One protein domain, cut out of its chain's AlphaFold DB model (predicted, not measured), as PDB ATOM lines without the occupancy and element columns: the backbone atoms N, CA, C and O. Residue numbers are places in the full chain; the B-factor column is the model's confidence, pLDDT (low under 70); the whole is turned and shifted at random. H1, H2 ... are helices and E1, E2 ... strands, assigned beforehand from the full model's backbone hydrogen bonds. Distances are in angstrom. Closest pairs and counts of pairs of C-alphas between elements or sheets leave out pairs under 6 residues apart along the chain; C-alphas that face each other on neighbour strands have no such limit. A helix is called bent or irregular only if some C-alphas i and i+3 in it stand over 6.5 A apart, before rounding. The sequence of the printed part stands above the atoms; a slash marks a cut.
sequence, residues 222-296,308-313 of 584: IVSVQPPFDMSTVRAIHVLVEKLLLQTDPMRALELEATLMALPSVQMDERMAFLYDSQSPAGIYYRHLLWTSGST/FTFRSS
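Overview. This is residues 222 to 296 and 308 to 313 of the 584 residues of the protein "CID domain-containing protein" of Piedraia hortae CBS 480.64 (UniProt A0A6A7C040). Helices H1 and H2 form a hairpin that opens as a V, H5 packs along H1, and the short helices H3 and H4 lie at the open end of the V, away from the H1 to H2 link. A small parallel ribbon of two strands, E1 and E2, lies beside H5, and H2 lies far from it. The printed part has 81 residues, with five named helices and two named strands in the order E1, H1, H2, H3, H4, H5, E2, and its class is mostly helix. The whole is compact, with a radius of gyration of the C-alphas of 12.6 A, and it spans 34 by 29 by 19 A along its three main axes.

Along the chain. The printed part begins with strand E1, residues 222 to 225, whose first C-alpha, that of Ile 222, is at (181.518, 203.869, 70.414). Helix H1, residues 231 to 245, is the longest helix by residues and measures 20.8 A from first to last C-alpha; C-alpha 231 is at (197.498, 201.138, 50.940). Helix H2, residues 250 to 262, measures 18.5 A. The short helix H3 is residues 264 to 268, 6.3 A long. H4, residues 270 to 275, is 10.2 A long and irregular: C-alphas 271 and 274 are 7.5 A apart, where about 5 A is found in a regular helix. Helix H5, residues 281 to 293, measures 18.2 A. After the cut comes strand E2, residues 308 to 312, 12.4 A long, which ends with C-alpha 312 at (189.123, 198.771, 65.835).

Arrangement. The hub is H1, which touches H2, H4 and H5. H1 and H5 touch, with the C-alphas of Ile 237 and Tyr 286 closest at 5.9 A; they run the same way at a shallow tilt of 33 degrees, only just short of steep. H1 and H2 form a helical hairpin and run opposite ways at a tilt of 36 degrees, only just steep. They touch with residues 244 to 245 of H1 and 253 to 257 of H2 alone, and their closest C-alphas, those of Leu 244 and Ala 253, are 5.2 A apart. Residues 232 to 237 alone of H1 touch H4, where the C-alphas of Thr 233 and Arg 271 come to 4.6 A. H4 also touches H5, at a steep tilt of 52 degrees, with the C-alphas of Phe 274 and Gly 283 closest at 4.2 A. Of these four touching pairs, one is at a shallow tilt, and the helix packing is mostly crossed. H3 is close to H4 but not clearly touching, with the C-alphas of Val 266 and Met 272 closest at 6.2 A. H2 and H5 are apart. The neighbour strands E1 and E2 are parallel, 29 degrees between their directions, with N 225 and O 311 at 2.8 A and N 311 and O 223 at 3.0 A, within hydrogen-bond range. The closest C-alphas of E1 and H5 are those of Val 225 and Tyr 285, 5.8 A apart, and H5 and E2 are near each other. Every O i to N i+4 pair is within hydrogen-bond range in H1, H2, H3 and H5; H4 has 0 of 2, and 2 of 3 O i to N i+3 pairs within range.

Size, cuts and confidence. The two C-alphas farthest apart are those of Pro 264 and Thr 296, at 36.1 A. Residues 297 to 307 are not printed, and C-alphas 296 and 308 are 18.2 A apart across this cut, which lies in the link from H5 to E2. The links that are printed whole are tight. The mean pLDDT of the printed part is 84.3, and the model's confidence is low, under 70, at residues 293 to 296 and 308 to 313.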
ATOM      1  N   ILE A 222     180.670 204.795  71.162       70.81
ATOM      2  CA  ILE A 222     181.518 203.869  70.414       70.81
ATOM      3  C   ILE A 222     182.146 204.619  69.249       70.81
ATOM      4  O   ILE A 222     181.450 205.190  68.412       70.81
ATOM      5  N   VAL A 223     183.475 204.581  69.183       74.00
ATOM      6  CA  VAL A 223     184.225 205.049  68.016       74.00
ATOM      7  C   VAL A 223     184.598 203.822  67.193       74.00
ATOM      8  O   VAL A 223     185.412 202.994  67.612       74.00
ATOM      9  N   SER A 224     183.974 203.674  66.025       77.94
ATOM     10  CA  SER A 224     184.332 202.629  65.063       77.94
ATOM     11  C   SER A 224     185.574 203.061  64.290       77.94
ATOM     12  O   SER A 224     185.521 203.979  63.472       77.94
ATOM     13  N   VAL A 225     186.693 202.380  64.524       80.69
ATOM     14  CA  VAL A 225     187.970 202.670  63.876       80.69
ATOM     15  C   VAL A 225     188.200 201.662  62.761       80.69
ATOM     16  O   VAL A 225     188.387 200.468  62.991       80.69
ATOM     17  N   GLN A 226     188.187 202.151  61.526       81.38
ATOM     18  CA  GLN A 226     188.482 201.348  60.347       81.38
ATOM     19  C   GLN A 226     189.698 201.941  59.641       81.38
ATOM     20  O   GLN A 226     189.659 203.120  59.284       81.38
ATOM     21  N   PRO A 227     190.766 201.159  59.398       80.38
ATOM     22  CA  PRO A 227     191.878 201.659  58.616       80.38
ATOM     23  C   PRO A 227     191.400 202.088  57.219       80.38
ATOM     24  O   PRO A 227     190.470 201.470  56.680       80.38
ATOM     25  N   PRO A 228     192.015 203.109  56.602       84.00
ATOM     26  CA  PRO A 228     191.682 203.505  55.237       84.00
ATOM     27  C   PRO A 228     191.916 202.366  54.228       84.00
ATOM     28  O   PRO A 228     192.691 201.444  54.481       84.00
ATOM     29  N   PHE A 229     191.204 202.393  53.097       76.12
ATOM     30  CA  PHE A 229     191.298 201.343  52.071       76.12
ATOM     31  C   PHE A 229     192.546 201.468  51.187       76.12
ATOM     32  O   PHE A 229     193.070 200.451  50.737       76.12
ATOM     33  N   ASP A 230     193.017 202.691  50.937       82.44
ATOM     34  CA  ASP A 230     194.213 202.924  50.132       82.44
ATOM     35  C   ASP A 230     195.484 202.551  50.908       82.44
ATOM     36  O   ASP A 230     195.778 203.089  51.979       82.44
ATOM     37  N   MET A 231     196.269 201.641  50.333       80.88
ATOM     38  CA  MET A 231     197.498 201.138  50.940       80.88
ATOM     39  C   MET A 231     198.596 202.207  51.004       80.88
ATOM     40  O   MET A 231     199.460 202.139  51.879       80.88
ATOM     41  N   SER A 232     198.568 203.201  50.112       87.31
ATOM     42  CA  SER A 232     199.523 204.315  50.152       87.31
ATOM     43  C   SER A 232     199.257 205.210  51.360       87.31
ATOM     44  O   SER A 232     200.181 205.521  52.110       87.31
ATOM     45  N   THR A 233     197.988 205.542  51.598       89.44
ATOM     46  CA  THR A 233     197.526 206.292  52.771       89.44
ATOM     47  C   THR A 233     197.787 205.526  54.070       89.44
ATOM     48  O   THR A 233     198.339 206.087  55.013       89.44
ATOM     49  N   VAL A 234     197.472 204.225  54.123       88.00
ATOM     50  CA  VAL A 234     197.767 203.380  55.299       88.00
ATOM     51  C   VAL A 234     199.264 203.384  55.618       88.00
ATOM     52  O   VAL A 234     199.642 203.552  56.775       88.00
ATOM     53  N   ARG A 235     200.125 203.251  54.602       87.56
ATOM     54  CA  ARG A 235     201.582 203.304  54.772       87.56
ATOM     55  C   ARG A 235     202.047 204.662  55.287       87.56
ATOM     56  O   ARG A 235     202.860 204.701  56.199       87.56
ATOM     57  N   ALA A 236     201.533 205.754  54.723       91.25
ATOM     58  CA  ALA A 236     201.869 207.103  55.166       91.25
ATOM     59  C   ALA A 236     201.510 207.318  56.644       91.25
ATOM     60  O   ALA A 236     202.333 207.828  57.401       91.25
ATOM     61  N   ILE A 237     200.327 206.853  57.062       92.31
ATOM     62  CA  ILE A 237     199.880 206.892  58.458       92.31
ATOM     63  C   ILE A 237     200.842 206.118  59.359       92.31
ATOM     64  O   ILE A 237     201.352 206.690  60.314       92.31
ATOM     65  N   HIS A 238     201.113 204.843  59.063       89.88
ATOM     66  CA  HIS A 238     201.964 204.007  59.919       89.88
ATOM     67  C   HIS A 238     203.401 204.519  60.000       89.88
ATOM     68  O   HIS A 238     203.940 204.614  61.097       89.88
ATOM     69  N   VAL A 239     203.993 204.936  58.874       90.94
ATOM     70  CA  VAL A 239     205.343 205.522  58.856       90.94
ATOM     71  C   VAL A 239     205.387 206.791  59.700       90.94
ATOM     72  O   VAL A 239     206.316 206.975  60.481       90.94
ATOM     73  N   LEU A 240     204.395 207.675  59.566       92.12
ATOM     74  CA  LEU A 240     204.362 208.900  60.355       92.12
ATOM     75  C   LEU A 240     204.191 208.599  61.846       92.12
ATOM     76  O   LEU A 240     204.941 209.133  62.656       92.12
ATOM     77  N   VAL A 241     203.245 207.727  62.200       91.06
ATOM     78  CA  VAL A 241     203.005 207.299  63.585       91.06
ATOM     79  C   VAL A 241     204.280 206.728  64.195       91.06
ATOM     80  O   VAL A 241     204.680 207.167  65.266       91.06
ATOM     81  N   GLU A 242     204.966 205.823  63.499       88.25
ATOM     82  CA  GLU A 242     206.237 205.261  63.952       88.25
ATOM     83  C   GLU A 242     207.285 206.362  64.176       88.25
ATOM     84  O   GLU A 242     207.910 206.420  65.234       88.25
ATOM     85  N   LYS A 243     207.448 207.299  63.230       90.12
ATOM     86  CA  LYS A 243     208.409 208.408  63.373       90.12
ATOM     87  C   LYS A 243     208.089 209.348  64.529       90.12
ATOM     88  O   LYS A 243     209.033 209.859  65.135       90.12
ATOM     89  N   LEU A 244     206.810 209.578  64.815       90.56
ATOM     90  CA  LEU A 244     206.359 210.394  65.941       90.56
ATOM     91  C   LEU A 244     206.577 209.669  67.273       90.56
ATOM     92  O   LEU A 244     207.110 210.268  68.199       90.56
ATOM     93  N   LEU A 245     206.238 208.381  67.350       86.62
ATOM     94  CA  LEU A 245     206.400 207.562  68.557       86.62
ATOM     95  C   LEU A 245     207.866 207.264  68.895       86.62
ATOM     96  O   LEU A 245     208.195 207.059  70.059       86.62
ATOM     97  N   LEU A 246     208.756 207.261  67.899       88.31
ATOM     98  CA  LEU A 246     210.202 207.150  68.109       88.31
ATOM     99  C   LEU A 246     210.833 208.434  68.679       88.31
ATOM    100  O   LEU A 246     211.989 208.395  69.107       88.31
ATOM    101  N   GLN A 247     210.131 209.575  68.676       88.06
ATOM    102  CA  GLN A 247     210.646 210.784  69.319       88.06
ATOM    103  C   GLN A 247     210.561 210.646  70.841       88.06
ATOM    104  O   GLN A 247     209.512 210.334  71.395       88.06
ATOM    105  N   THR A 248     211.664 210.934  71.529       83.88
ATOM    106  CA  THR A 248     211.724 210.911  72.998       83.88
ATOM    107  C   THR A 248     211.027 212.109  73.641       83.88
ATOM    108  O   THR A 248     210.552 212.007  74.769       83.88
ATOM    109  N   ASP A 249     210.974 213.240  72.936       88.31
ATOM    110  CA  ASP A 249     210.344 214.474  73.395       88.31
ATOM    111  C   ASP A 249     208.995 214.694  72.682       88.31
ATOM    112  O   ASP A 249     208.973 214.841  71.452       88.31
ATOM    113  N   PRO A 250     207.867 214.755  73.418       86.31
ATOM    114  CA  PRO A 250     206.552 214.992  72.828       86.31
ATOM    115  C   PRO A 250     206.437 216.361  72.146       86.31
ATOM    116  O   PRO A 250     205.700 216.485  71.167       86.31
ATOM    117  N   MET A 251     207.172 217.380  72.609       88.81
ATOM    118  CA  MET A 251     207.159 218.700  71.967       88.81
ATOM    119  C   MET A 251     207.774 218.631  70.571       88.81
ATOM    120  O   MET A 251     207.201 219.143  69.610       88.81
ATOM    121  N   ARG A 252     208.885 217.907  70.435       89.06
ATOM    122  CA  ARG A 252     209.538 217.663  69.148       89.06
ATOM    123  C   ARG A 252     208.666 216.852  68.186       89.06
ATOM    124  O   ARG A 252     208.681 217.119  66.986       89.06
ATOM    125  N   ALA A 253     207.900 215.881  68.688       88.75
ATOM    126  CA  ALA A 253     206.934 215.142  67.871       88.75
ATOM    127  C   ALA A 253     205.845 216.074  67.307       88.75
ATOM    128  O   ALA A 253     205.556 216.035  66.111       88.75
ATOM    129  N   LEU A 254     205.303 216.965  68.144       89.75
ATOM    130  CA  LEU A 254     204.305 217.951  67.728       89.75
ATOM    131  C   LEU A 254     204.868 218.952  66.706       89.75
ATOM    132  O   LEU A 254     204.208 219.268  65.719       89.75
ATOM    133  N   GLU A 255     206.098 219.430  66.909       93.31
ATOM    134  CA  GLU A 255     206.790 220.294  65.946       93.31
ATOM    135  C   GLU A 255     207.003 219.591  64.598       93.31
ATOM    136  O   GLU A 255     206.812 220.200  63.544       93.31
ATOM    137  N   LEU A 256     207.357 218.302  64.603       92.56
ATOM    138  CA  LEU A 256     207.527 217.512  63.382       92.56
ATOM    139  C   LEU A 256     206.206 217.380  62.615       92.56
ATOM    140  O   LEU A 256     206.169 217.618  61.408       92.56
ATOM    141  N   GLU A 257     205.109 217.060  63.302       93.31
ATOM    142  CA  GLU A 257     203.781 217.005  62.683       93.31
ATOM    143  C   GLU A 257     203.369 218.375  62.117       93.31
ATOM    144  O   GLU A 257     202.956 218.475  60.960       93.31
ATOM    145  N   ALA A 258     203.547 219.451  62.888       93.50
ATOM    146  CA  ALA A 258     203.191 220.804  62.469       93.50
ATOM    147  C   ALA A 258     204.020 221.292  61.269       93.50
ATOM    148  O   ALA A 258     203.476 221.885  60.333       93.50
ATOM    149  N   THR A 259     205.329 221.024  61.263       94.62
ATOM    150  CA  THR A 259     206.212 221.372  60.138       94.62
ATOM    151  C   THR A 259     205.861 220.576  58.888       94.62
ATOM    152  O   THR A 259     205.818 221.149  57.799       94.62
ATOM    153  N   LEU A 260     205.515 219.294  59.029       94.25
ATOM    154  CA  LEU A 260     205.027 218.469  57.926       94.25
ATOM    155  C   LEU A 260     203.719 219.025  57.342       94.25
ATOM    156  O   LEU A 260     203.587 219.128  56.122       94.25
ATOM    157  N   MET A 261     202.782 219.456  58.194       94.12
ATOM    158  CA  MET A 261     201.522 220.088  57.776       94.12
ATOM    159  C   MET A 261     201.706 221.468  57.110       94.12
ATOM    160  O   MET A 261     200.836 221.947  56.375       94.12
ATOM    161  N   ALA A 262     202.826 222.145  57.355       94.38
ATOM    162  CA  ALA A 262     203.113 223.441  56.747       94.38
ATOM    163  C   ALA A 262     203.619 223.330  55.295       94.38
ATOM    164  O   ALA A 262     203.585 224.319  54.561       94.38
ATOM    165  N   LEU A 263     204.077 222.151  54.859       95.44
ATOM    166  CA  LEU A 263     204.646 221.958  53.524       95.44
ATOM    167  C   LEU A 263     203.560 221.986  52.428       95.44
ATOM    168  O   LEU A 263     202.641 221.163  52.465       95.44
ATOM    169  N   PRO A 264     203.682 222.836  51.385       93.69
ATOM    170  CA  PRO A 264     202.696 222.899  50.298       93.69
ATOM    171  C   PRO A 264     202.527 221.578  49.537       93.69
ATOM    172  O   PRO A 264     201.422 221.232  49.126       93.69
ATOM    173  N   SER A 265     203.612 220.812  49.383       93.56
ATOM    174  CA  SER A 265     203.574 219.487  48.757       93.56
ATOM    175  C   SER A 265     202.716 218.499  49.547       93.56
ATOM    176  O   SER A 265     201.976 217.732  48.947       93.56
ATOM    177  N   VAL A 266     202.760 218.555  50.882       93.75
ATOM    178  CA  VAL A 266     201.948 217.711  51.775       93.75
ATOM    179  C   VAL A 266     200.497 218.178  51.789       93.75
ATOM    180  O   VAL A 266     199.584 217.360  51.822       93.75
ATOM    181  N   GLN A 267     200.265 219.490  51.741       93.12
ATOM    182  CA  GLN A 267     198.916 220.044  51.661       93.12
ATOM    183  C   GLN A 267     198.181 219.561  50.408       93.12
ATOM    184  O   GLN A 267     197.000 219.244  50.503       93.12
ATOM    185  N   MET A 268     198.863 219.468  49.263       92.44
ATOM    186  CA  MET A 268     198.270 219.025  47.994       92.44
ATOM    187  C   MET A 268     198.298 217.506  47.783       92.44
ATOM    188  O   MET A 268     197.647 217.014  46.864       92.44
ATOM    189  N   ASP A 269     198.984 216.749  48.641       92.88
ATOM    190  CA  ASP A 269     199.004 215.287  48.582       92.88
ATOM    191  C   ASP A 269     197.761 214.693  49.260       92.88
ATOM    192  O   ASP A 269     197.538 214.857  50.463       92.88
ATOM    193  N   GLU A 270     196.945 213.979  48.486       91.31
ATOM    194  CA  GLU A 270     195.729 213.321  48.972       91.31
ATOM    195  C   GLU A 270     196.035 212.246  50.023       91.31
ATOM    196  O   GLU A 270     195.289 212.083  50.989       91.31
ATOM    197  N   ARG A 271     197.188 211.572  49.916       91.69
ATOM    198  CA  ARG A 271     197.605 210.520  50.862       91.69
ATOM    199  C   ARG A 271     197.808 211.056  52.278       91.69
ATOM    200  O   ARG A 271     197.764 210.291  53.237       91.69
ATOM    201  N   MET A 272     198.039 212.364  52.404       92.75
ATOM    202  CA  MET A 272     198.306 213.072  53.658       92.75
ATOM    203  C   MET A 272     197.087 213.862  54.162       92.75
ATOM    204  O   MET A 272     197.173 214.572  55.166       92.75
ATOM    205  N   ALA A 273     195.927 213.722  53.509       91.94
ATOM    206  CA  ALA A 273     194.686 214.411  53.869       91.94
ATOM    207  C   ALA A 273     194.269 214.195  55.339       91.94
ATOM    208  O   ALA A 273     193.725 215.105  55.973       91.94
ATOM    209  N   PHE A 274     194.574 213.017  55.898       92.31
ATOM    210  CA  PHE A 274     194.228 212.600  57.265       92.31
ATOM    211  C   PHE A 274     194.799 213.503  58.374       92.31
ATOM    212  O   PHE A 274     194.255 213.539  59.484       92.31
ATOM    213  N   LEU A 275     195.876 214.242  58.083       92.81
ATOM    214  CA  LEU A 275     196.467 215.211  59.009       92.81
ATOM    215  C   LEU A 275     195.519 216.381  59.280       92.81
ATOM    216  O   LEU A 275     195.392 216.852  60.410       92.81
ATOM    217  N   TYR A 276     194.811 216.823  58.244       90.88
ATOM    218  CA  TYR A 276     194.000 218.036  58.281       90.88
ATOM    219  C   TYR A 276     192.518 217.772  58.565       90.88
ATOM    220  O   TYR A 276     191.817 218.688  59.002       90.88
ATOM    221  N   ASP A 277     192.037 216.552  58.308       87.94
ATOM    222  CA  ASP A 277     190.668 216.129  58.602       87.94
ATOM    223  C   ASP A 277     190.638 215.037  59.680       87.94
ATOM    224  O   ASP A 277     190.917 213.862  59.423       87.94
ATOM    225  N   SER A 278     190.257 215.432  60.897       84.00
ATOM    226  CA  SER A 278     190.160 214.545  62.057       84.00
ATOM    227  C   SER A 278     188.920 213.664  62.099       84.00
ATOM    228  O   SER A 278     188.910 212.701  62.863       84.00
ATOM    229  N   GLN A 279     187.893 213.982  61.311       82.44
ATOM    230  CA  GLN A 279     186.656 213.202  61.241       82.44
ATOM    231  C   GLN A 279     186.687 212.190  60.097       82.44
ATOM    232  O   GLN A 279     185.888 211.255  60.086       82.44
ATOM    233  N   SER A 280     187.623 212.339  59.156       85.62
ATOM    234  CA  SER A 280     187.853 211.333  58.124       85.62
ATOM    235  C   SER A 280     188.189 209.964  58.745       85.62
ATOM    236  O   SER A 280     188.897 209.907  59.756       85.62
ATOM    237  N   PRO A 281     187.781 208.839  58.125       86.31
ATOM    238  CA  PRO A 281     188.157 207.502  58.596       86.31
ATOM    239  C   PRO A 281     189.675 207.333  58.761       86.31
ATOM    240  O   PRO A 281     190.145 206.737  59.729       86.31
ATOM    241  N   ALA A 282     190.451 207.926  57.848       88.69
ATOM    242  CA  ALA A 282     191.908 207.939  57.900       88.69
ATOM    243  C   ALA A 282     192.447 208.751  59.094       88.69
ATOM    244  O   ALA A 282     193.364 208.304  59.779       88.69
ATOM    245  N   GLY A 283     191.860 209.917  59.378       88.88
ATOM    246  CA  GLY A 283     192.238 210.773  60.503       88.88
ATOM    247  C   GLY A 283     191.859 210.192  61.866       88.88
ATOM    248  O   GLY A 283     192.619 210.362  62.825       88.88
ATOM    249  N   ILE A 284     190.730 209.482  61.946       87.00
ATOM    250  CA  ILE A 284     190.321 208.703  63.124       87.00
ATOM    251  C   ILE A 284     191.317 207.561  63.350       87.00
ATOM    252  O   ILE A 284     191.817 207.399  64.461       87.00
ATOM    253  N   TYR A 285     191.659 206.811  62.298       88.25
ATOM    254  CA  TYR A 285     192.625 205.713  62.369       88.25
ATOM    255  C   TYR A 285     194.022 206.176  62.814       88.25
ATOM    256  O   TYR A 285     194.592 205.596  63.734       88.25
ATOM    257  N   TYR A 286     194.545 207.258  62.229       90.19
ATOM    258  CA  TYR A 286     195.825 207.863  62.619       90.19
ATOM    259  C   TYR A 286     195.879 208.218  64.114       90.19
ATOM    260  O   TYR A 286     196.802 207.821  64.823       90.19
ATOM    261  N   ARG A 287     194.849 208.909  64.622       87.56
ATOM    262  CA  ARG A 287     194.774 209.308  66.037       87.56
ATOM    263  C   ARG A 287     194.577 208.119  66.964       87.56
ATOM    264  O   ARG A 287     195.148 208.107  68.047       87.56
ATOM    265  N   HIS A 288     193.809 207.119  66.534       84.44
ATOM    266  CA  HIS A 288     193.672 205.869  67.270       84.44
ATOM    267  C   HIS A 288     195.025 205.171  67.438       84.44
ATOM    268  O   HIS A 288     195.332 204.751  68.544       84.44
ATOM    269  N   LEU A 289     195.859 205.089  66.394       85.19
ATOM    270  CA  LEU A 289     197.186 204.471  66.508       85.19
ATOM    271  C   LEU A 289     198.102 205.213  67.493       85.19
ATOM    272  O   LEU A 289     198.748 204.572  68.321       85.19
ATOM    273  N   LEU A 290     198.117 206.552  67.445       83.75
ATOM    274  CA  LEU A 290     198.841 207.370  68.428       83.75
ATOM    275  C   LEU A 290     198.304 207.157  69.852       83.75
ATOM    276  O   LEU A 290     199.079 207.104  70.803       83.75
ATOM    277  N   TRP A 291     196.985 206.997  69.994       76.00
ATOM    278  CA  TRP A 291     196.313 206.761  71.270       76.00
ATOM    279  C   TRP A 291     196.626 205.381  71.864       76.00
ATOM    280  O   TRP A 291     196.913 205.274  73.053       76.00
ATOM    281  N   THR A 292     196.583 204.315  71.060       70.00
ATOM    282  CA  THR A 292     196.774 202.938  71.544       70.00
ATOM    283  C   THR A 292     198.234 202.571  71.764       70.00
ATOM    284  O   THR A 292     198.530 201.782  72.654       70.00
ATOM    285  N   SER A 293     199.159 203.127  70.977       59.81
ATOM    286  CA  SER A 293     200.571 202.740  71.056       59.81
ATOM    287  C   SER A 293     201.320 203.360  72.244       59.81
ATOM    288  O   SER A 293     202.405 202.892  72.577       59.81
ATOM    289  N   GLY A 294     200.765 204.398  72.882       50.78
ATOM    290  CA  GLY A 294     201.379 205.085  74.026       50.78
ATOM    291  C   GLY A 294     201.013 204.524  75.407       50.78
ATOM    292  O   GLY A 294     201.533 205.014  76.406       50.78
ATOM    293  N   SER A 295     200.125 203.527  75.498       47.75
ATOM    294  CA  SER A 295     199.544 203.071  76.771       47.75
ATOM    295  C   SER A 295     199.966 201.634  77.106       47.75
ATOM    296  O   SER A 295     199.212 200.688  76.912       47.75
ATOM    297  N   THR A 296     201.180 201.452  77.631       46.00
ATOM    298  CA  THR A 296     201.607 200.191  78.283       46.00
ATOM    299  C   THR A 296     201.153 200.084  79.746       46.00
ATOM    300  O   THR A 296     201.397 199.076  80.403       46.00
ATOM    301  N   PHE A 308     184.653 206.399  76.258       62.53
ATOM    302  CA  PHE A 308     184.637 205.957  74.863       62.53
ATOM    303  C   PHE A 308     185.178 204.534  74.759       62.53
ATOM    304  O   PHE A 308     186.183 204.216  75.398       62.53
ATOM    305  N   THR A 309     184.558 203.723  73.907       64.00
ATOM    306  CA  THR A 309     185.041 202.379  73.574       64.00
ATOM    307  C   THR A 309     185.379 202.320  72.093       64.00
ATOM    308  O   THR A 309     184.550 202.622  71.233       64.00
ATOM    309  N   PHE A 310     186.624 201.961  71.783       65.94
ATOM    310  CA  PHE A 310     187.097 201.839  70.408       65.94
ATOM    311  C   PHE A 310     186.801 200.436  69.879       65.94
ATOM    312  O   PHE A 310     187.231 199.440  70.458       65.94
ATOM    313  N   ARG A 311     186.092 200.346  68.751       59.91
ATOM    314  CA  ARG A 311     185.974 199.104  67.971       59.91
ATOM    315  C   ARG A 311     186.892 199.219  66.766       59.91
ATOM    316  O   ARG A 311     186.508 199.826  65.769       59.91
ATOM    317  N   SER A 312     188.104 198.681  66.881       64.00
ATOM    318  CA  SER A 312     189.123 198.771  65.835       64.00
ATOM    319  C   SER A 312     189.228 197.483  65.020       64.00
ATOM    320  O   SER A 312     189.232 196.386  65.575       64.00
ATOM    321  N   SER A 313     189.331 197.618  63.698       67.50
ATOM    322  CA  SER A 313     189.878 196.568  62.835       67.50
ATOM    323  C   SER A 313     191.374 196.816  62.666       67.50
ATOM    324  O   SER A 313     191.763 197.854  62.140       67.50
TER     325      SER A 313